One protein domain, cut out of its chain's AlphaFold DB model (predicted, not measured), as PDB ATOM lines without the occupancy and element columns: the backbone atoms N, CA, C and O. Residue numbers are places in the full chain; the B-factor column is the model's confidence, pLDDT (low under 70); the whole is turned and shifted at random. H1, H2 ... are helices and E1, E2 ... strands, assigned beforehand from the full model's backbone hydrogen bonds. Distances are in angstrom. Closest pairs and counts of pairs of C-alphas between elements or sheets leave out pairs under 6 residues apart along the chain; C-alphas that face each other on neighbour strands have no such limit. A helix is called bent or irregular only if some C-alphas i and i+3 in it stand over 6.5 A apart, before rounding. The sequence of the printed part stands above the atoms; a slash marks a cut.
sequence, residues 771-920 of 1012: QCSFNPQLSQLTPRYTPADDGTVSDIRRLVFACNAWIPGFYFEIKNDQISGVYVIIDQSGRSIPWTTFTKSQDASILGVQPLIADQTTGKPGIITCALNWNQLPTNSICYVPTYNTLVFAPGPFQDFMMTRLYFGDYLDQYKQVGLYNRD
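This is residues 771 to 920 of the 1012 residues of the protein "Oligosaccharyl transferase" of uncultured archaeon (UniProt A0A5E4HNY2). A strongly twisted sheet of eight strands runs through the domain and curls round H1, which packs on it at E5 near E7, while H2 packs on it at E2 and E3. The tip of the E2 and E3 hairpin makes one end of the longest axis, and the short helices H4 and H5 make the other, with H6 beside E7. The printed part has 150 residues, in the order E1 E2 E3 E4 E5 E6 H1 E7 H2 H3 E8 H4 H5 H6, class mixed. The sheet is branched and its neighbour pairs are antiparallel; E2 to E6 form a meander, each strand the antiparallel neighbour of the one before. The whole is compact, with a radius of gyration of the C-alphas of 15.3 A and spans of 47 by 37 by 29 A.

Find C-alpha 771 at (34.284, 5.198, 33.113), where E1, residues 771 to 774, begins. E2, residues 780 to 787, bends by 51 degrees at residue 783. E3, residues 793 to 803, runs 32.4 A from (29.848, 38.842, 25.801). E4, residues 809 to 815, spans 20.0 A and E5, residues 818 to 825, 20.4 A. Next come E6, residues 832 to 834, H1, residues 835 to 841, and E7, residues 844 to 847. H2, residues 863 to 872, spans 14.8 A; H3 is residues 882 to 885, and E8, residues 886 to 891, spans 16.3 A. H4 is residues 892 to 895, H5 898 to 903, and H6, residues 905 to 913, ends at (24.853, 14.351, 16.167). H2 and H6 are irregular: C-alphas 868 and 871 are 8.3 A apart, and 906 and 909 8.2 A.

Look first at E3: E1 and E2 lie on one side of it, with N 773 to O 802 at 3.0 A and N 784 to O 796 at 2.9 A, and E4 on the other side, with N 799 to O 812 at 3.0 A. E5 follows beside E4, N 811 to O 823 at 2.9 A, then E6, N 824 to O 833 at 2.9 A. From E1 go to E8, N 772 to O 887 at 2.8 A, then E7, N 847 to O 888 at 2.8 A. H1 is on the sheet; its closest C-alphas with E5 are Tyr 823 and Trp 835, 5.1 A. H2 is on the sheet and touches H3 at C-alphas 863 and 884, 5.0 A. H3, H4 and H6 only graze the sheet; H5, only just, is not on it, with 4 pairs of C-alphas within 10 A. H5 and H6 meet only through their link. Every O i to N i+4 pair is within hydrogen-bond range in H5, but 1 of 3 in H1, where 3 of 4 O i to N i+3 pairs are, 4 of 6 in H2 and 3 of 5 in H6; H3 and H4 are too short for one.

The C-alphas of Gly 791 and Met 898, the two farthest apart, are 49.6 A apart. The printed part has no cut; the link from E7 to H2 is long. Mean pLDDT of the printed part is 87.8; residues 787 to 792 and 828 to 830 are under 70.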
ATOM      1  N   GLN A 771      35.260   4.357  32.423       94.50
ATOM      2  CA  GLN A 771      34.284   5.198  33.113       94.50
ATOM      3  C   GLN A 771      34.914   6.560  33.385       94.50
ATOM      4  O   GLN A 771      35.961   6.652  34.028       94.50
ATOM      5  N   CYS A 772      34.275   7.604  32.874       95.25
ATOM      6  CA  CYS A 772      34.726   8.982  32.920       95.25
ATOM      7  C   CYS A 772      33.732   9.816  33.722       95.25
ATOM      8  O   CYS A 772      32.744  10.308  33.175       95.25
ATOM      9  N   SER A 773      33.963   9.934  35.027       94.88
ATOM     10  CA  SER A 773      33.048  10.605  35.953       94.88
ATOM     11  C   SER A 773      33.293  12.109  35.992       94.88
ATOM     12  O   SER A 773      34.434  12.581  35.927       94.88
ATOM     13  N   PHE A 774      32.214  12.875  36.110       95.19
ATOM     14  CA  PHE A 774      32.263  14.322  36.237       95.19
ATOM     15  C   PHE A 774      33.053  14.727  37.485       95.19
ATOM     16  O   PHE A 774      32.774  14.279  38.597       95.19
ATOM     17  N   ASN A 775      34.037  15.606  37.304       92.81
ATOM     18  CA  ASN A 775      34.855  16.111  38.393       92.81
ATOM     19  C   ASN A 775      34.559  17.604  38.624       92.81
ATOM     20  O   ASN A 775      35.093  18.452  37.898       92.81
ATOM     21  N   PRO A 776      33.757  17.962  39.645       89.31
ATOM     22  CA  PRO A 776      33.410  19.356  39.909       89.31
ATOM     23  C   PRO A 776      34.615  20.196  40.358       89.31
ATOM     24  O   PRO A 776      34.622  21.399  40.129       89.31
ATOM     25  N   GLN A 777      35.646  19.583  40.955       88.12
ATOM     26  CA  GLN A 777      36.836  20.290  41.449       88.12
ATOM     27  C   GLN A 777      37.782  20.708  40.318       88.12
ATOM     28  O   GLN A 777      38.431  21.746  40.408       88.12
ATOM     29  N   LEU A 778      37.860  19.901  39.257       87.38
ATOM     30  CA  LEU A 778      38.644  20.213  38.059       87.38
ATOM     31  C   LEU A 778      37.850  21.033  37.030       87.38
ATOM     32  O   LEU A 778      38.427  21.535  36.066       87.38
ATOM     33  N   SER A 779      36.539  21.171  37.227       89.69
ATOM     34  CA  SER A 779      35.640  21.887  36.322       89.69
ATOM     35  C   SER A 779      35.554  23.379  36.637       89.69
ATOM     36  O   SER A 779      35.559  23.810  37.787       89.69
ATOM     37  N   GLN A 780      35.387  24.183  35.591       88.62
ATOM     38  CA  GLN A 780      35.070  25.599  35.694       88.62
ATOM     39  C   GLN A 780      33.555  25.797  35.582       88.62
ATOM     40  O   GLN A 780      33.021  25.997  34.489       88.62
ATOM     41  N   LEU A 781      32.872  25.734  36.730       84.06
ATOM     42  CA  LEU A 781      31.411  25.856  36.819       84.06
ATOM     43  C   LEU A 781      30.924  27.310  36.813       84.06
ATOM     44  O   LEU A 781      29.812  27.589  36.372       84.06
ATOM     45  N   THR A 782      31.753  28.251  37.270       82.56
ATOM     46  CA  THR A 782      31.460  29.685  37.178       82.56
ATOM     47  C   THR A 782      31.828  30.215  35.790       82.56
ATOM     48  O   THR A 782      32.983  30.037  35.381       82.56
ATOM     49  N   PRO A 783      30.905  30.892  35.082       78.56
ATOM     50  CA  PRO A 783      31.148  31.376  33.729       78.56
ATOM     51  C   PRO A 783      32.314  32.365  33.665       78.56
ATOM     52  O   PRO A 783      32.407  33.298  34.465       78.56
ATOM     53  N   ARG A 784      33.197  32.174  32.680       80.12
ATOM     54  CA  ARG A 784      34.202  33.164  32.285       80.12
ATOM     55  C   ARG A 784      33.666  33.967  31.114       80.12
ATOM     56  O   ARG A 784      33.383  33.406  30.063       80.12
ATOM     57  N   TYR A 785      33.583  35.275  31.288       79.50
ATOM     58  CA  TYR A 785      33.125  36.175  30.243       79.50
ATOM     59  C   TYR A 785      34.276  36.543  29.308       79.50
ATOM     60  O   TYR A 785      35.312  37.043  29.754       79.50
ATOM     61  N   THR A 786      34.095  36.298  28.015       72.69
ATOM     62  CA  THR A 786      35.030  36.715  26.962       72.69
ATOM     63  C   THR A 786      34.301  37.575  25.931       72.69
ATOM     64  O   THR A 786      33.208  37.183  25.509       72.69
ATOM     65  N   PRO A 787      34.872  38.718  25.505       69.62
ATOM     66  CA  PRO A 787      34.320  39.498  24.401       69.62
ATOM     67  C   PRO A 787      34.334  38.653  23.125       69.62
ATOM     68  O   PRO A 787      35.366  38.074  22.787       69.62
ATOM     69  N   ALA A 788      33.197  38.555  22.446       64.44
ATOM     70  CA  ALA A 788      33.097  37.988  21.111       64.44
ATOM     71  C   ALA A 788      33.429  39.051  20.052       64.44
ATOM     72  O   ALA A 788      33.332  40.255  20.303       64.44
ATOM     73  N   ASP A 789      33.802  38.595  18.856       62.84
ATOM     74  CA  ASP A 789      34.239  39.451  17.743       62.84
ATOM     75  C   ASP A 789      33.139  40.405  17.221       62.84
ATOM     76  O   ASP A 789      33.431  41.359  16.503       62.84
ATOM     77  N   ASP A 790      31.877  40.183  17.607       62.03
ATOM     78  CA  ASP A 790      30.702  41.002  17.277       62.03
ATOM     79  C   ASP A 790      30.331  42.039  18.362       62.03
ATOM     80  O   ASP A 790      29.342  42.761  18.220       62.03
ATOM     81  N   GLY A 791      31.110  42.131  19.447       60.44
ATOM     82  CA  GLY A 791      30.848  43.026  20.579       60.44
ATOM     83  C   GLY A 791      29.898  42.461  21.644       60.44
ATOM     84  O   GLY A 791      29.616  43.152  22.625       60.44
ATOM     85  N   THR A 792      29.424  41.219  21.500       69.12
ATOM     86  CA  THR A 792      28.660  40.514  22.542       69.12
ATOM     87  C   THR A 792      29.589  39.854  23.567       69.12
ATOM     88  O   THR A 792      30.771  39.623  23.316       69.12
ATOM     89  N   VAL A 793      29.088  39.563  24.770       72.44
ATOM     90  CA  VAL A 793      29.848  38.842  25.801       72.44
ATOM     91  C   VAL A 793      29.420  37.381  25.769       72.44
ATOM     92  O   VAL A 793      28.256  37.084  26.010       72.44
ATOM     93  N   SER A 794      30.354  36.475  25.481       73.19
ATOM     94  CA  SER A 794      30.104  35.031  25.563       73.19
ATOM     95  C   SER A 794      30.487  34.504  26.940       73.19
ATOM     96  O   SER A 794      31.562  34.848  27.445       73.19
ATOM     97  N   ASP A 795      29.643  33.660  27.533       82.38
ATOM     98  CA  ASP A 795      29.992  32.917  28.742       82.38
ATOM     99  C   ASP A 795      30.656  31.588  28.354       82.38
ATOM    100  O   ASP A 795      30.177  30.869  27.483       82.38
ATOM    101  N   ILE A 796      31.819  31.293  28.937       85.25
ATOM    102  CA  ILE A 796      32.553  30.050  28.683       85.25
ATOM    103  C   ILE A 796      32.678  29.276  29.990       85.25
ATOM    104  O   ILE A 796      33.159  29.804  30.999       85.25
ATOM    105  N   ARG A 797      32.275  28.006  29.959       89.62
ATOM    106  CA  ARG A 797      32.452  27.041  31.050       89.62
ATOM    107  C   ARG A 797      33.196  25.816  30.550       89.62
ATOM    108  O   ARG A 797      33.126  25.461  29.375       89.62
ATOM    109  N   ARG A 798      33.902  25.156  31.466       91.00
ATOM    110  CA  ARG A 798      34.645  23.928  31.178       91.00
ATOM    111  C   ARG A 798      34.195  22.827  32.119       91.00
ATOM    112  O   ARG A 798      34.375  22.954  33.326       91.00
ATOM    113  N   LEU A 799      33.656  21.747  31.569       93.75
ATOM    114  CA  LEU A 799      33.189  20.593  32.339       93.75
ATOM    115  C   LEU A 799      34.157  19.437  32.131       93.75
ATOM    116  O   LEU A 799      34.293  18.961  31.008       93.75
ATOM    117  N   VAL A 800      34.843  19.016  33.188       93.44
ATOM    118  CA  VAL A 800      35.883  17.985  33.147       93.44
ATOM    119  C   VAL A 800      35.316  16.649  33.611       93.44
ATOM    120  O   VAL A 800      34.714  16.557  34.680       93.44
ATOM    121  N   PHE A 801      35.573  15.609  32.823       95.25
ATOM    122  CA  PHE A 801      35.277  14.216  33.129       95.25
ATOM    123  C   PHE A 801      36.598  13.451  33.232       95.25
ATOM    124  O   PHE A 801      37.382  13.420  32.282       95.25
ATOM    125  N   ALA A 802      36.873  12.878  34.402       92.69
ATOM    126  CA  ALA A 802      38.105  12.146  34.685       92.69
ATOM    127  C   ALA A 802      37.870  10.645  34.501       92.69
ATOM    128  O   ALA A 802      36.910  10.113  35.055       92.69
ATOM    129  N   CYS A 803      38.736   9.977  33.739       92.06
ATOM    130  CA  CYS A 803      38.558   8.571  33.380       92.06
ATOM    131  C   CYS A 803      39.445   7.638  34.210       92.06
ATOM    132  O   CYS A 803      40.543   8.007  34.625       92.06
ATOM    133  N   ASN A 804      38.974   6.409  34.419       88.69
ATOM    134  CA  ASN A 804      39.708   5.371  35.149       88.69
ATOM    135  C   ASN A 804      40.685   4.548  34.279       88.69
ATOM    136  O   ASN A 804      41.574   3.898  34.825       88.69
ATOM    137  N   ALA A 805      40.547   4.573  32.951       85.31
ATOM    138  CA  ALA A 805      41.367   3.803  32.013       85.31
ATOM    139  C   ALA A 805      41.533   4.532  30.664       85.31
ATOM    140  O   ALA A 805      40.805   5.478  30.372       85.31
ATOM    141  N   TRP A 806      42.471   4.056  29.830       86.69
ATOM    142  CA  TRP A 806      42.799   4.515  28.460       86.69
ATOM    143  C   TRP A 806      43.307   5.951  28.310       86.69
ATOM    144  O   TRP A 806      44.359   6.170  27.713       86.69
ATOM    145  N   ILE A 807      42.566   6.921  28.831       88.31
ATOM    146  CA  ILE A 807      42.859   8.349  28.782       88.31
ATOM    147  C   ILE A 807      42.741   8.941  30.195       88.31
ATOM    148  O   ILE A 807      41.948   8.452  30.989       88.31
ATOM    149  N   PRO A 808      43.491   9.999  30.543       88.12
ATOM    150  CA  PRO A 808      43.320  10.705  31.818       88.12
ATOM    151  C   PRO A 808      41.920  11.310  32.020       88.12
ATOM    152  O   PRO A 808      41.430  11.426  33.143       88.12
ATOM    153  N   GLY A 809      41.282  11.742  30.933       91.88
ATOM    154  CA  GLY A 809      39.995  12.423  30.965       91.88
ATOM    155  C   GLY A 809      39.740  13.242  29.707       91.88
ATOM    156  O   GLY A 809      40.568  13.307  28.796       91.88
ATOM    157  N   PHE A 810      38.600  13.913  29.673       94.00
ATOM    158  CA  PHE A 810      38.249  14.874  28.633       94.00
ATOM    159  C   PHE A 810      37.403  15.997  29.221       94.00
ATOM    160  O   PHE A 810      36.925  15.915  30.353       94.00
ATOM    161  N   TYR A 811      37.237  17.078  28.468       93.56
ATOM    162  CA  TYR A 811      36.361  18.162  28.876       93.56
ATOM    163  C   TYR A 811      35.502  18.685  27.738       93.56
ATOM    164  O   TYR A 811      35.901  18.684  26.571       93.56
ATOM    165  N   PHE A 812      34.327  19.175  28.121       94.06
ATOM    166  CA  PHE A 812      33.443  19.944  27.261       94.06
ATOM    167  C   PHE A 812      33.700  21.426  27.482       94.06
ATOM    168  O   PHE A 812      33.718  21.901  28.622       94.06
ATOM    169  N   GLU A 813      33.885  22.152  26.389       91.88
ATOM    170  CA  GLU A 813      33.804  23.604  26.379       91.88
ATOM    171  C   GLU A 813      32.370  24.002  26.047       91.88
ATOM    172  O   GLU A 813      31.851  23.662  24.981       91.88
ATOM    173  N   ILE A 814      31.725  24.695  26.981       90.31
ATOM    174  CA  ILE A 814      30.352  25.170  26.847       90.31
ATOM    175  C   ILE A 814      30.401  26.677  26.620       90.31
ATOM    176  O   ILE A 814      30.977  27.389  27.442       90.31
ATOM    177  N   LYS A 815      29.811  27.149  25.519       87.94
ATOM    178  CA  LYS A 815      29.693  28.566  25.166       87.94
ATOM    179  C   LYS A 815      28.216  28.924  25.024       87.94
ATOM    180  O   LYS A 815      27.542  28.307  24.202       87.94
ATOM    181  N   ASN A 816      27.717  29.904  25.783       82.38
ATOM    182  CA  ASN A 816      26.297  30.294  25.782       82.38
ATOM    183  C   ASN A 816      25.364  29.087  26.013       82.38
ATOM    184  O   ASN A 816      24.436  28.852  25.240       82.38
ATOM    185  N   ASP A 817      25.678  28.277  27.030       77.19
ATOM    186  CA  ASP A 817      24.986  27.024  27.386       77.19
ATOM    187  C   ASP A 817      24.920  25.943  26.277       77.19
ATOM    188  O   ASP A 817      24.191  24.957  26.405       77.19
ATOM    189  N   GLN A 818      25.715  26.064  25.206       82.56
ATOM    190  CA  GLN A 818      25.835  25.057  24.143       82.56
ATOM    191  C   GLN A 818      27.239  24.452  24.066       82.56
ATOM    192  O   GLN A 818      28.233  25.111  24.365       82.56
ATOM    193  N   ILE A 819      27.336  23.188  23.643       87.62
ATOM    194  CA  ILE A 819      28.624  22.502  23.471       87.62
ATOM    195  C   ILE A 819      29.365  23.129  22.280       87.62
ATOM    196  O   ILE A 819      28.971  22.952  21.132       87.62
ATOM    197  N   SER A 820      30.446  23.853  22.568       87.50
ATOM    198  CA  SER A 820      31.317  24.510  21.583       87.50
ATOM    199  C   SER A 820      32.421  23.573  21.086       87.50
ATOM    200  O   SER A 820      32.808  23.610  19.919       87.50
ATOM    201  N   GLY A 821      32.921  22.694  21.957       89.12
ATOM    202  CA  GLY A 821      33.964  21.738  21.601       89.12
ATOM    203  C   GLY A 821      34.198  20.676  22.668       89.12
ATOM    204  O   GLY A 821      33.849  20.852  23.836       89.12
ATOM    205  N   VAL A 822      34.813  19.570  22.253       93.25
ATOM    206  CA  VAL A 822      35.211  18.462  23.129       93.25
ATOM    207  C   VAL A 822      36.702  18.223  22.960       93.25
ATOM    208  O   VAL A 822      37.201  18.168  21.834       93.25
ATOM    209  N   TYR A 823      37.414  18.087  24.074       93.31
ATOM    210  CA  TYR A 823      38.869  17.989  24.094       93.31
ATOM    211  C   TYR A 823      39.327  16.858  25.009       93.31
ATOM    212  O   TYR A 823      38.899  16.772  26.158       93.31
ATOM    213  N   VAL A 824      40.237  16.020  24.518       91.62
ATOM    214  CA  VAL A 824      40.842  14.919  25.280       91.62
ATOM    215  C   VAL A 824      42.086  15.425  25.991       91.62
ATOM    216  O   VAL A 824      42.926  16.083  25.374       91.62
ATOM    217  N   ILE A 825      42.214  15.118  27.281       89.19
ATOM    218  CA  ILE A 825      43.392  15.434  28.091       89.19
ATOM    219  C   ILE A 825      44.426  14.335  27.842       89.19
ATOM    220  O   ILE A 825      44.137  13.165  28.072       89.19
ATOM    221  N   ILE A 826      45.616  14.697  27.362       83.25
ATOM    222  CA  ILE A 826      46.650  13.724  26.955       83.25
ATOM    223  C   ILE A 826      47.763  13.541  27.988       83.25
ATOM    224  O   ILE A 826      48.469  12.538  27.947       83.25
ATOM    225  N   ASP A 827      47.931  14.478  28.922       76.00
ATOM    226  CA  ASP A 827      48.933  14.376  29.980       76.00
ATOM    227  C   ASP A 827      48.514  15.102  31.269       76.00
ATOM    228  O   ASP A 827      47.567  15.889  31.302       76.00
ATOM    229  N   GLN A 828      49.260  14.849  32.350       68.31
ATOM    230  CA  GLN A 828      49.057  15.494  33.654       68.31
ATOM    231  C   GLN A 828      49.423  16.990  33.661       68.31
ATOM    232  O   GLN A 828      49.120  17.684  34.627       68.31
ATOM    233  N   SER A 829      50.054  17.503  32.596       69.31
ATOM    234  CA  SER A 829      50.358  18.932  32.447       69.31
ATOM    235  C   SER A 829      49.176  19.739  31.896       69.31
ATOM    236  O   SER A 829      49.263  20.960  31.767       69.31
ATOM    237  N   GLY A 830      48.053  19.069  31.600       67.69
ATOM    238  CA  GLY A 830      46.822  19.691  31.121       67.69
ATOM    239  C   GLY A 830      46.819  19.963  29.617       67.69
ATOM    240  O   GLY A 830      45.956  20.701  29.133       67.69
ATOM    241  N   ARG A 831      47.758  19.381  28.854       83.31
ATOM    242  CA  ARG A 831      47.711  19.461  27.391       83.31
ATOM    243  C   ARG A 831      46.490  18.701  26.899       83.31
ATOM    244  O   ARG A 831      46.170  17.616  27.385       83.31
ATOM    245  N   SER A 832      45.806  19.288  25.926       89.19
ATOM    246  CA  SER A 832      44.599  18.707  25.356       89.19
ATOM    247  C   SER A 832      44.570  18.844  23.845       89.19
ATOM    248  O   SER A 832      45.160  19.766  23.280       89.19
ATOM    249  N   ILE A 833      43.898  17.897  23.200       91.56
ATOM    250  CA  ILE A 833      43.700  17.857  21.751       91.56
ATOM    251  C   ILE A 833      42.205  17.764  21.435       91.56
ATOM    252  O   ILE A 833      41.471  17.122  22.188       91.56
ATOM    253  N   PRO A 834      41.724  18.390  20.344       92.94
ATOM    254  CA  PRO A 834      40.322  18.288  19.950       92.94
ATOM    255  C   PRO A 834      39.898  16.836  19.707       92.94
ATOM    256  O   PRO A 834      40.635  16.073  19.076       92.94
ATOM    257  N   TRP A 835      38.690  16.473  20.143       92.25
ATOM    258  CA  TRP A 835      38.105  15.140  19.959       92.25
ATOM    259  C   TRP A 835      38.094  14.710  18.489       92.25
ATOM    260  O   TRP A 835      38.500  13.603  18.165       92.25
ATOM    261  N   THR A 836      37.746  15.623  17.581       88.19
ATOM    262  CA  THR A 836      37.739  15.382  16.127       88.19
ATOM    263  C   THR A 836      39.119  15.073  15.544       88.19
ATOM    264  O   THR A 836      39.222  14.437  14.497       88.19
ATOM    265  N   THR A 837      40.193  15.533  16.189       88.50
ATOM    266  CA  THR A 837      41.569  15.182  15.819       88.50
ATOM    267  C   THR A 837      41.957  13.845  16.435       88.50
ATOM    268  O   THR A 837      42.578  13.025  15.764       88.50
ATOM    269  N   PHE A 838      41.561  13.606  17.686       87.75
ATOM    270  CA  PHE A 838      41.810  12.348  18.384       87.75
ATOM    271  C   PHE A 838      41.182  11.159  17.642       87.75
ATOM    272  O   PHE A 838      41.894  10.209  17.314       87.75
ATOM    273  N   THR A 839      39.904  11.255  17.263       85.44
ATOM    274  CA  THR A 839      39.158  10.179  16.585       85.44
ATOM    275  C   THR A 839      39.651   9.853  15.178       85.44
ATOM    276  O   THR A 839      39.456   8.743  14.697       85.44
ATOM    277  N   LYS A 840      40.351  10.777  14.508       84.00
ATOM    278  CA  LYS A 840      41.025  10.478  13.230       84.00
ATOM    279  C   LYS A 840      42.198   9.512  13.389       84.00
ATOM    280  O   LYS A 840      42.589   8.873  12.419       84.00
ATOM    281  N   SER A 841      42.788   9.458  14.582       82.12
ATOM    282  CA  SER A 841      43.950   8.619  14.892       82.12
ATOM    283  C   SER A 841      43.611   7.394  15.739       82.12
ATOM    284  O   SER A 841      44.356   6.419  15.717       82.12
ATOM    285  N   GLN A 842      42.509   7.454  16.485       85.25
ATOM    286  CA  GLN A 842      42.051   6.421  17.404       85.25
ATOM    287  C   GLN A 842      40.595   6.104  17.090       85.25
ATOM    288  O   GLN A 842      39.739   6.983  17.146       85.25
ATOM    289  N   ASP A 843      40.306   4.848  16.776       91.12
ATOM    290  CA  ASP A 843      38.931   4.403  16.605       91.12
ATOM    291  C   ASP A 843      38.257   4.261  17.977       91.12
ATOM    292  O   ASP A 843      38.544   3.312  18.704       91.12
ATOM    293  N   ALA A 844      37.418   5.225  18.366       92.81
ATOM    294  CA  ALA A 844      36.742   5.237  19.662       92.81
ATOM    295  C   ALA A 844      35.504   6.147  19.677       92.81
ATOM    296  O   ALA A 844      35.398   7.084  18.881       92.81
ATOM    297  N   SER A 845      34.628   5.918  20.658       94.75
ATOM    298  CA  SER A 845      33.442   6.736  20.934       94.75
ATOM    299  C   SER A 845      33.335   7.132  22.410       94.75
ATOM    300  O   SER A 845      33.870   6.453  23.287       94.75
ATOM    301  N   ILE A 846      32.614   8.224  22.683       94.75
ATOM    302  CA  ILE A 846      32.162   8.615  24.027       94.75
ATOM    303  C   ILE A 846      30.641   8.477  24.072       94.75
ATOM    304  O   ILE A 846      29.937   9.059  23.251       94.75
ATOM    305  N   LEU A 847      30.151   7.718  25.044       95.12
ATOM    306  CA  LEU A 847      28.756   7.318  25.189       95.12
ATOM    307  C   LEU A 847      28.264   7.562  26.619       95.12
ATOM    308  O   LEU A 847      29.045   7.881  27.513       95.12
ATOM    309  N   GLY A 848      26.967   7.401  26.850       93.38
ATOM    310  CA  GLY A 848      26.381   7.407  28.185       93.38
ATOM    311  C   GLY A 848      25.085   6.609  28.211       93.38
ATOM    312  O   GLY A 848      24.461   6.389  27.176       93.38
ATOM    313  N   VAL A 849      24.705   6.159  29.408       93.69
ATOM    314  CA  VAL A 849      23.429   5.458  29.644       93.69
ATOM    315  C   VAL A 849      22.254   6.425  29.530       93.69
ATOM    316  O   VAL A 849      21.153   6.032  29.169       93.69
ATOM    317  N   GLN A 850      22.490   7.694  29.855       94.44
ATOM    318  CA  GLN A 850      21.499   8.762  29.875       94.44
ATOM    319  C   GLN A 850      21.757   9.754  28.740       94.44
ATOM    320  O   GLN A 850      22.857   9.761  28.186       94.44
ATOM    321  N   PRO A 851      20.775  10.593  28.368       93.19
ATOM    322  CA  PRO A 851      20.967  11.525  27.268       93.19
ATOM    323  C   PRO A 851      22.072  12.543  27.599       93.19
ATOM    324  O   PRO A 851      22.252  12.967  28.744       93.19
ATOM    325  N   LEU A 852      22.829  12.967  26.588       91.94
ATOM    326  CA  LEU A 852      23.925  13.925  26.744       91.94
ATOM    327  C   LEU A 852      23.404  15.311  27.161       91.94
ATOM    328  O   LEU A 852      23.932  15.941  28.079       91.94
ATOM    329  N   ILE A 853      22.348  15.770  26.491       89.12
ATOM    330  CA  ILE A 853      21.601  17.005  26.766       89.12
ATOM    331  C   ILE A 853      20.169  16.604  27.127       89.12
ATOM    332  O   ILE A 853      19.704  15.570  26.656       89.12
ATOM    333  N   ALA A 854      19.481  17.402  27.950       85.56
ATOM    334  CA  ALA A 854      18.115  17.121  28.388       85.56
ATOM    335  C   ALA A 854      17.195  16.696  27.233       85.56
ATOM    336  O   ALA A 854      17.083  17.390  26.219       85.56
ATOM    337  N   ASP A 855      16.533  15.558  27.413       81.44
ATOM    338  CA  ASP A 855      15.583  15.030  26.447       81.44
ATOM    339  C   ASP A 855      14.200  15.621  26.733       81.44
ATOM    340  O   ASP A 855      13.563  15.332  27.747       81.44
ATOM    341  N   GLN A 856      13.733  16.473  25.822       77.81
ATOM    342  CA  GLN A 856      12.447  17.155  25.954       77.81
ATOM    343  C   GLN A 856      11.250  16.207  25.818       77.81
ATOM    344  O   GLN A 856      10.159  16.550  26.267       77.81
ATOM    345  N   THR A 857      11.433  15.031  25.207       76.56
ATOM    346  CA  THR A 857      10.352  14.062  24.993       76.56
ATOM    347  C   THR A 857      10.093  13.208  26.229       76.56
ATOM    348  O   THR A 857       8.939  12.982  26.588       76.56
ATOM    349  N   THR A 858      11.154  12.783  26.919       78.31
ATOM    350  CA  THR A 858      11.062  11.980  28.149       78.31
ATOM    351  C   THR A 858      11.111  12.823  29.425       78.31
ATOM    352  O   THR A 858      10.773  12.328  30.498       78.31
ATOM    353  N   GLY A 859      11.525  14.092  29.332       81.75
ATOM    354  CA  GLY A 859      11.721  14.981  30.480       81.75
ATOM    355  C   GLY A 859      12.960  14.648  31.317       81.75
ATOM    356  O   GLY A 859      13.140  15.227  32.390       81.75
ATOM    357  N   LYS A 860      13.815  13.723  30.858       86.00
ATOM    358  CA  LYS A 860      15.040  13.327  31.563       86.00
ATOM    359  C   LYS A 860      16.108  14.426  31.465       86.00
ATOM    360  O   LYS A 860      16.336  14.962  30.373       86.00
ATOM    361  N   PRO A 861      16.802  14.766  32.571       89.62
ATOM    362  CA  PRO A 861      17.914  15.706  32.509       89.62
ATOM    363  C   PRO A 861      19.080  15.103  31.714       89.62
ATOM    364  O   PRO A 861      19.295  13.898  31.725       89.62
ATOM    365  N   GLY A 862      19.846  15.941  31.018       91.25
ATOM    366  CA  GLY A 862      21.052  15.480  30.331       91.25
ATOM    367  C   GLY A 862      22.247  15.402  31.274       91.25
ATOM    368  O   GLY A 862      22.324  16.182  32.225       91.25
ATOM    369  N   ILE A 863      23.226  14.551  30.968       94.19
ATOM    370  CA  ILE A 863      24.491  14.460  31.721       94.19
ATOM    371  C   ILE A 863      25.192  15.830  31.787       94.19
ATOM    372  O   ILE A 863      25.634  16.269  32.850       94.19
ATOM    373  N   ILE A 864      25.231  16.566  30.671       92.50
ATOM    374  CA  ILE A 864      25.810  17.919  30.627       92.50
ATOM    375  C   ILE A 864      24.968  18.909  31.437       92.50
ATOM    376  O   ILE A 864      25.517  19.759  32.136       92.50
ATOM    377  N   THR A 865      23.640  18.782  31.404       89.88
ATOM    378  CA  THR A 865      22.727  19.620  32.196       89.88
ATOM    379  C   THR A 865      22.923  19.402  33.699       89.88
ATOM    380  O   THR A 865      22.937  20.367  34.464       89.88
ATOM    381  N   CYS A 866      23.124  18.153  34.124       92.62
ATOM    382  CA  CYS A 866      23.470  17.799  35.496       92.62
ATOM    383  C   CYS A 866      24.819  18.405  35.911       92.62
ATOM    384  O   CYS A 866      24.910  19.051  36.956       92.62
ATOM    385  N   ALA A 867      25.843  18.266  35.067       91.62
ATOM    386  CA  ALA A 867      27.171  18.821  35.319       91.62
ATOM    387  C   ALA A 867      27.166  20.359  35.421       91.62
ATOM    388  O   ALA A 867      27.794  20.915  36.321       91.62
ATOM    389  N   LEU A 868      26.422  21.062  34.558       89.50
ATOM    390  CA  LEU A 868      26.314  22.528  34.583       89.50
ATOM    391  C   LEU A 868      25.706  23.063  35.883       89.50
ATOM    392  O   LEU A 868      26.128  24.111  36.373       89.50
ATOM    393  N   ASN A 869      24.731  22.341  36.436       88.62
ATOM    394  CA  ASN A 869      23.970  22.777  37.603       88.62
ATOM    395  C   ASN A 869      24.477  22.182  38.922       88.62
ATOM    396  O   ASN A 869      23.885  22.457  39.960       88.62
ATOM    397  N   TRP A 870      25.576  21.419  38.915       89.31
ATOM    398  CA  TRP A 870      26.036  20.588  40.037       89.31
ATOM    399  C   TRP A 870      25.996  21.260  41.419       89.31
ATOM    400  O   TRP A 870      25.492  20.684  42.376       89.31
ATOM    401  N   ASN A 871      26.477  22.504  41.528       85.94
ATOM    402  CA  ASN A 871      26.543  23.236  42.802       85.94
ATOM    403  C   ASN A 871      25.183  23.767  43.299       85.94
ATOM    404  O   ASN A 871      25.099  24.279  44.411       85.94
ATOM    405  N   GLN A 872      24.148  23.706  42.465       85.75
ATOM    406  CA  GLN A 872      22.795  24.184  42.756       85.75
ATOM    407  C   GLN A 872      21.822  23.027  43.024       85.75
ATOM    408  O   GLN A 872      20.663  23.265  43.362       85.75
ATOM    409  N   LEU A 873      22.268  21.779  42.852       86.69
ATOM    410  CA  LEU A 873      21.420  20.604  42.995       86.69
ATOM    411  C   LEU A 873      21.269  20.199  44.470       86.69
ATOM    412  O   LEU A 873      22.235  20.257  45.232       86.69
ATOM    413  N   PRO A 874      20.071  19.748  44.884       85.94
ATOM    414  CA  PRO A 874      19.883  19.150  46.198       85.94
ATOM    415  C   PRO A 874      20.580  17.786  46.261       85.94
ATOM    416  O   PRO A 874      20.638  17.077  45.260       85.94
ATOM    417  N   THR A 875      21.057  17.378  47.439       76.12
ATOM    418  CA  THR A 875      21.843  16.143  47.652       76.12
ATOM    419  C   THR A 875      21.145  14.842  47.239       76.12
ATOM    420  O   THR A 875      21.817  13.843  47.025       76.12
ATOM    421  N   ASN A 876      19.819  14.840  47.096       80.94
ATOM    422  CA  ASN A 876      19.020  13.705  46.618       80.94
ATOM    423  C   ASN A 876      18.677  13.782  45.115       80.94
ATOM    424  O   ASN A 876      17.788  13.075  44.645       80.94
ATOM    425  N   SER A 877      19.329  14.671  44.364       87.69
ATOM    426  CA  SER A 877      19.117  14.815  42.925       87.69
ATOM    427  C   SER A 877      19.509  13.549  42.160       87.69
ATOM    428  O   SER A 877      20.552  12.951  42.421       87.69
ATOM    429  N   ILE A 878      18.730  13.213  41.127       88.62
ATOM    430  CA  ILE A 878      19.017  12.118  40.183       88.62
ATOM    431  C   ILE A 878      20.388  12.264  39.505       88.62
ATOM    432  O   ILE A 878      21.009  11.278  39.134       88.62
ATOM    433  N   CYS A 879      20.904  13.492  39.405       90.88
ATOM    434  CA  CYS A 879      22.227  13.778  38.858       90.88
ATOM    435  C   CYS A 879      23.387  13.214  39.696       90.88
ATOM    436  O   CYS A 879      24.512  13.158  39.203       90.88
ATOM    437  N   TYR A 880      23.149  12.825  40.954       88.62
ATOM    438  CA  TYR A 880      24.153  12.137  41.770       88.62
ATOM    439  C   TYR A 880      24.220  10.634  41.487       88.62
ATOM    440  O   TYR A 880      25.222  10.013  41.834       88.62
ATOM    441  N   VAL A 881      23.223  10.062  40.800       89.44
ATOM    442  CA  VAL A 881      23.275   8.666  40.351       89.44
ATOM    443  C   VAL A 881      24.392   8.523  39.304       89.44
ATOM    444  O   VAL A 881      24.473   9.361  38.397       89.44
ATOM    445  N   PRO A 882      25.243   7.478  39.377       90.88
ATOM    446  CA  PRO A 882      26.385   7.313  38.474       90.88
ATOM    447  C   PRO A 882      26.045   7.416  36.979       90.88
ATOM    448  O   PRO A 882      26.801   8.003  36.205       90.88
ATOM    449  N   THR A 883      24.867   6.936  36.576       93.50
ATOM    450  CA  THR A 883      24.382   6.977  35.187       93.50
ATOM    451  C   THR A 883      24.173   8.394  34.631       93.50
ATOM    452  O   THR A 883      24.219   8.572  33.414       93.50
ATOM    453  N   TYR A 884      23.978   9.408  35.488       94.31
ATOM    454  CA  TYR A 884      23.764  10.813  35.100       94.31
ATOM    455  C   TYR A 884      25.004  11.702  35.249       94.31
ATOM    456  O   TYR A 884      24.992  12.851  34.801       94.31
ATOM    457  N   ASN A 885      26.076  11.207  35.871       93.12
ATOM    458  CA  ASN A 885      27.306  11.977  36.083       93.12
ATOM    459  C   ASN A 885      28.546  11.355  35.436       93.12
ATOM    460  O   ASN A 885      29.632  11.923  35.537       93.12
ATOM    461  N   THR A 886      28.399  10.214  34.767       94.62
ATOM    462  CA  THR A 886      29.510   9.489  34.161       94.62
ATOM    463  C   THR A 886      29.241   9.232  32.684       94.62
ATOM    464  O   THR A 886      28.165   8.796  32.285       94.62
ATOM    465  N   LEU A 887      30.255   9.502  31.869       96.25
ATOM    466  CA  LEU A 887      30.316   9.122  30.462       96.25
ATOM    467  C   LEU A 887      31.259   7.932  30.299       96.25
ATOM    468  O   LEU A 887      32.122   7.689  31.138       96.25
ATOM    469  N   VAL A 888      31.110   7.196  29.207       95.88
ATOM    470  CA  VAL A 888      31.852   5.969  28.938       95.88
ATOM    471  C   VAL A 888      32.662   6.128  27.663       95.88
ATOM    472  O   VAL A 888      32.117   6.424  26.603       95.88
ATOM    473  N   PHE A 889      33.969   5.918  27.758       95.19
ATOM    474  CA  PHE A 889      34.856   5.833  26.608       95.19
ATOM    475  C   PHE A 889      34.926   4.381  26.114       95.19
ATOM    476  O   PHE A 889      35.308   3.481  26.867       95.19
ATOM    477  N   ALA A 890      34.561   4.160  24.851       95.06
ATOM    478  CA  ALA A 890      34.499   2.852  24.204       95.06
ATOM    479  C   ALA A 890      35.532   2.763  23.060       95.06
ATOM    480  O   ALA A 890      35.324   3.382  22.012       95.06
ATOM    481  N   PRO A 891      36.643   2.019  23.234       93.25
ATOM    482  CA  PRO A 891      37.690   1.895  22.217       93.25
ATOM    483  C   PRO A 891      37.435   0.756  21.216       93.25
ATOM    484  O   PRO A 891      37.045  -0.346  21.590       93.25
ATOM    485  N   GLY A 892      37.739   0.983  19.939       92.81
ATOM    486  CA  GLY A 892      37.786  -0.037  18.889       92.81
ATOM    487  C   GLY A 892      36.534  -0.929  18.852       92.81
ATOM    488  O   GLY A 892      35.433  -0.391  18.709       92.81
ATOM    489  N   PRO A 893      36.667  -2.264  19.002       92.12
ATOM    490  CA  PRO A 893      35.542  -3.201  18.914       92.12
ATOM    491  C   PRO A 893      34.541  -3.091  20.074       92.12
ATOM    492  O   PRO A 893      33.404  -3.534  19.929       92.12
ATOM    493  N   PHE A 894      34.901  -2.447  21.193       94.19
ATOM    494  CA  PHE A 894      33.981  -2.245  22.321       94.19
ATOM    495  C   PHE A 894      32.744  -1.438  21.925       94.19
ATOM    496  O   PHE A 894      31.695  -1.550  22.550       94.19
ATOM    497  N   GLN A 895      32.836  -0.643  20.861       93.50
ATOM    498  CA  GLN A 895      31.723   0.130  20.311       93.50
ATOM    499  C   GLN A 895      30.631  -0.756  19.695       93.50
ATOM    500  O   GLN A 895      29.483  -0.327  19.602       93.50
ATOM    501  N   ASP A 896      30.985  -1.980  19.300       93.12
ATOM    502  CA  ASP A 896      30.121  -2.890  18.549       93.12
ATOM    503  C   ASP A 896      29.586  -4.048  19.415       93.12
ATOM    504  O   ASP A 896      28.633  -4.722  19.017       93.12
ATOM    505  N   PHE A 897      30.162  -4.262  20.603       95.56
ATOM    506  CA  PHE A 897      29.749  -5.309  21.541       95.56
ATOM    507  C   PHE A 897      28.298  -5.168  22.016       95.56
ATOM    508  O   PHE A 897      27.758  -4.061  22.120       95.56
ATOM    509  N   MET A 898      27.679  -6.296  22.382       95.62
ATOM    510  CA  MET A 898      26.307  -6.306  22.904       95.62
ATOM    511  C   MET A 898      26.141  -5.460  24.163       95.62
ATOM    512  O   MET A 898      25.084  -4.858  24.318       95.62
ATOM    513  N   MET A 899      27.165  -5.340  25.020       95.25
ATOM    514  CA  MET A 899      27.129  -4.407  26.154       95.25
ATOM    515  C   MET A 899      26.833  -2.969  25.692       95.25
ATOM    516  O   MET A 899      25.949  -2.312  26.237       95.25
ATOM    517  N   THR A 900      27.489  -2.495  24.628       94.50
ATOM    518  CA  THR A 900      27.221  -1.162  24.064       94.50
ATOM    519  C   THR A 900      25.829  -1.068  23.460       94.50
ATOM    520  O   THR A 900      25.108  -0.109  23.735       94.50
ATOM    521  N   ARG A 901      25.425  -2.068  22.670       93.12
ATOM    522  CA  ARG A 901      24.122  -2.070  21.988       93.12
ATOM    523  C   ARG A 901      22.946  -2.110  22.967       93.12
ATOM    524  O   ARG A 901      21.975  -1.389  22.771       93.12
ATOM    525  N   LEU A 902      23.039  -2.926  24.017       94.00
ATOM    526  CA  LEU A 902      21.971  -3.133  25.000       94.00
ATOM    527  C   LEU A 902      21.982  -2.112  26.145       94.00
ATOM    528  O   LEU A 902      20.976  -1.975  26.830       94.00
ATOM    529  N   TYR A 903      23.088  -1.415  26.412       94.50
ATOM    530  CA  TYR A 903      23.160  -0.520  27.578       94.50
ATOM    531  C   TYR A 903      23.390   0.953  27.233       94.50
ATOM    532  O   TYR A 903      22.849   1.826  27.904       94.50
ATOM    533  N   PHE A 904      24.117   1.245  26.152       92.75
ATOM    534  CA  PHE A 904      24.330   2.615  25.659       92.75
ATOM    535  C   PHE A 904      23.514   2.927  24.393       92.75
ATOM    536  O   PHE A 904      23.630   4.016  23.832       92.75
ATOM    537  N   GLY A 905      22.697   1.973  23.932       87.75
ATOM    538  CA  GLY A 905      21.989   2.023  22.651       87.75
ATOM    539  C   GLY A 905      20.893   3.086  22.538       87.75
ATOM    540  O   GLY A 905      20.607   3.544  21.436       87.75
ATOM    541  N   ASP A 906      20.298   3.507  23.659       88.50
ATOM    542  CA  ASP A 906      19.069   4.317  23.662       88.50
ATOM    543  C   ASP A 906      19.231   5.720  23.063       88.50
ATOM    544  O   ASP A 906      18.293   6.255  22.476       88.50
ATOM    545  N   TYR A 907      20.414   6.324  23.209       90.75
ATOM    546  CA  TYR A 907      20.653   7.724  22.843       90.75
ATOM    547  C   TYR A 907      21.755   7.894  21.790       90.75
ATOM    548  O   TYR A 907      22.231   9.011  21.583       90.75
ATOM    549  N   LEU A 908      22.165   6.819  21.101       90.94
ATOM    550  CA  LEU A 908      23.287   6.848  20.149       90.94
ATOM    551  C   LEU A 908      23.148   7.940  19.080       90.94
ATOM    552  O   LEU A 908      24.146   8.562  18.718       90.94
ATOM    553  N   ASP A 909      21.928   8.234  18.624       90.06
ATOM    554  CA  ASP A 909      21.666   9.313  17.665       90.06
ATOM    555  C   ASP A 909      22.085  10.689  18.201       90.06
ATOM    556  O   ASP A 909      22.706  11.474  17.482       90.06
ATOM    557  N   GLN A 910      21.815  10.977  19.478       90.25
ATOM    558  CA  GLN A 910      22.204  12.237  20.116       90.25
ATOM    559  C   GLN A 910      23.730  12.351  20.219       90.25
ATOM    560  O   GLN A 910      24.300  13.395  19.903       90.25
ATOM    561  N   TYR A 911      24.404  11.266  20.610       93.06
ATOM    562  CA  TYR A 911      25.868  11.213  20.667       93.06
ATOM    563  C   TYR A 911      26.505  11.304  19.270       93.06
ATOM    564  O   TYR A 911      27.557  11.926  19.104       93.06
ATOM    565  N   LYS A 912      25.859  10.748  18.238       91.94
ATOM    566  CA  LYS A 912      26.311  10.841  16.842       91.94
ATOM    567  C   LYS A 912      26.169  12.257  16.286       91.94
ATOM    568  O   LYS A 912      27.086  12.733  15.621       91.94
ATOM    569  N   GLN A 913      25.080  12.962  16.602       89.50
ATOM    570  CA  GLN A 913      24.853  14.351  16.167       89.50
ATOM    571  C   GLN A 913      25.963  15.311  16.617       89.50
ATOM    572  O   GLN A 913      26.312  16.232  15.881       89.50
ATOM    573  N   VAL A 914      26.555  15.075  17.791       87.88
ATOM    574  CA  VAL A 914      27.681  15.870  18.316       87.88
ATOM    575  C   VAL A 914      29.061  15.295  17.959       87.88
ATOM    576  O   VAL A 914      30.083  15.799  18.422       87.88
ATOM    577  N   GLY A 915      29.114  14.239  17.141       89.19
ATOM    578  CA  GLY A 915      30.355  13.603  16.691       89.19
ATOM    579  C   GLY A 915      31.087  12.782  17.757       89.19
ATOM    580  O   GLY A 915      32.277  12.503  17.596       89.19
ATOM    581  N   LEU A 916      30.413  12.404  18.848       92.56
ATOM    582  CA  LEU A 916      30.977  11.563  19.911       92.56
ATOM    583  C   LEU A 916      30.848  10.064  19.629       92.56
ATOM    584  O   LEU A 916      31.647   9.294  20.157       92.56
ATOM    585  N   TYR A 917      29.891   9.663  18.789       93.25
ATOM    586  CA  TYR A 917      29.723   8.287  18.321       93.25
ATOM    587  C   TYR A 917      30.095   8.165  16.840       93.25
ATOM    588  O   TYR A 917      29.553   8.895  16.006       93.25
ATOM    589  N   ASN A 918      31.026   7.264  16.511       90.25
ATOM    590  CA  ASN A 918      31.611   7.159  15.166       90.25
ATOM    591  C   ASN A 918      31.106   5.961  14.330       90.25
ATOM    592  O   ASN A 918      31.555   5.780  13.198       90.25
ATOM    593  N   ARG A 919      30.190   5.149  14.870       90.19
ATOM    594  CA  ARG A 919      29.594   3.977  14.204       90.19
ATOM    595  C   ARG A 919      28.210   4.284  13.631       90.19
ATOM    596  O   ARG A 919      27.621   5.347  13.859       90.19
ATOM    597  N   ASP A 920      27.675   3.337  12.870       88.75
ATOM    598  CA  ASP A 920      26.286   3.377  12.419       88.75
ATOM    599  C   ASP A 920      25.333   2.856  13.489       88.75
ATOM    600  O   ASP A 920      25.590   1.848  14.141       88.75
TER     601      ASP A 920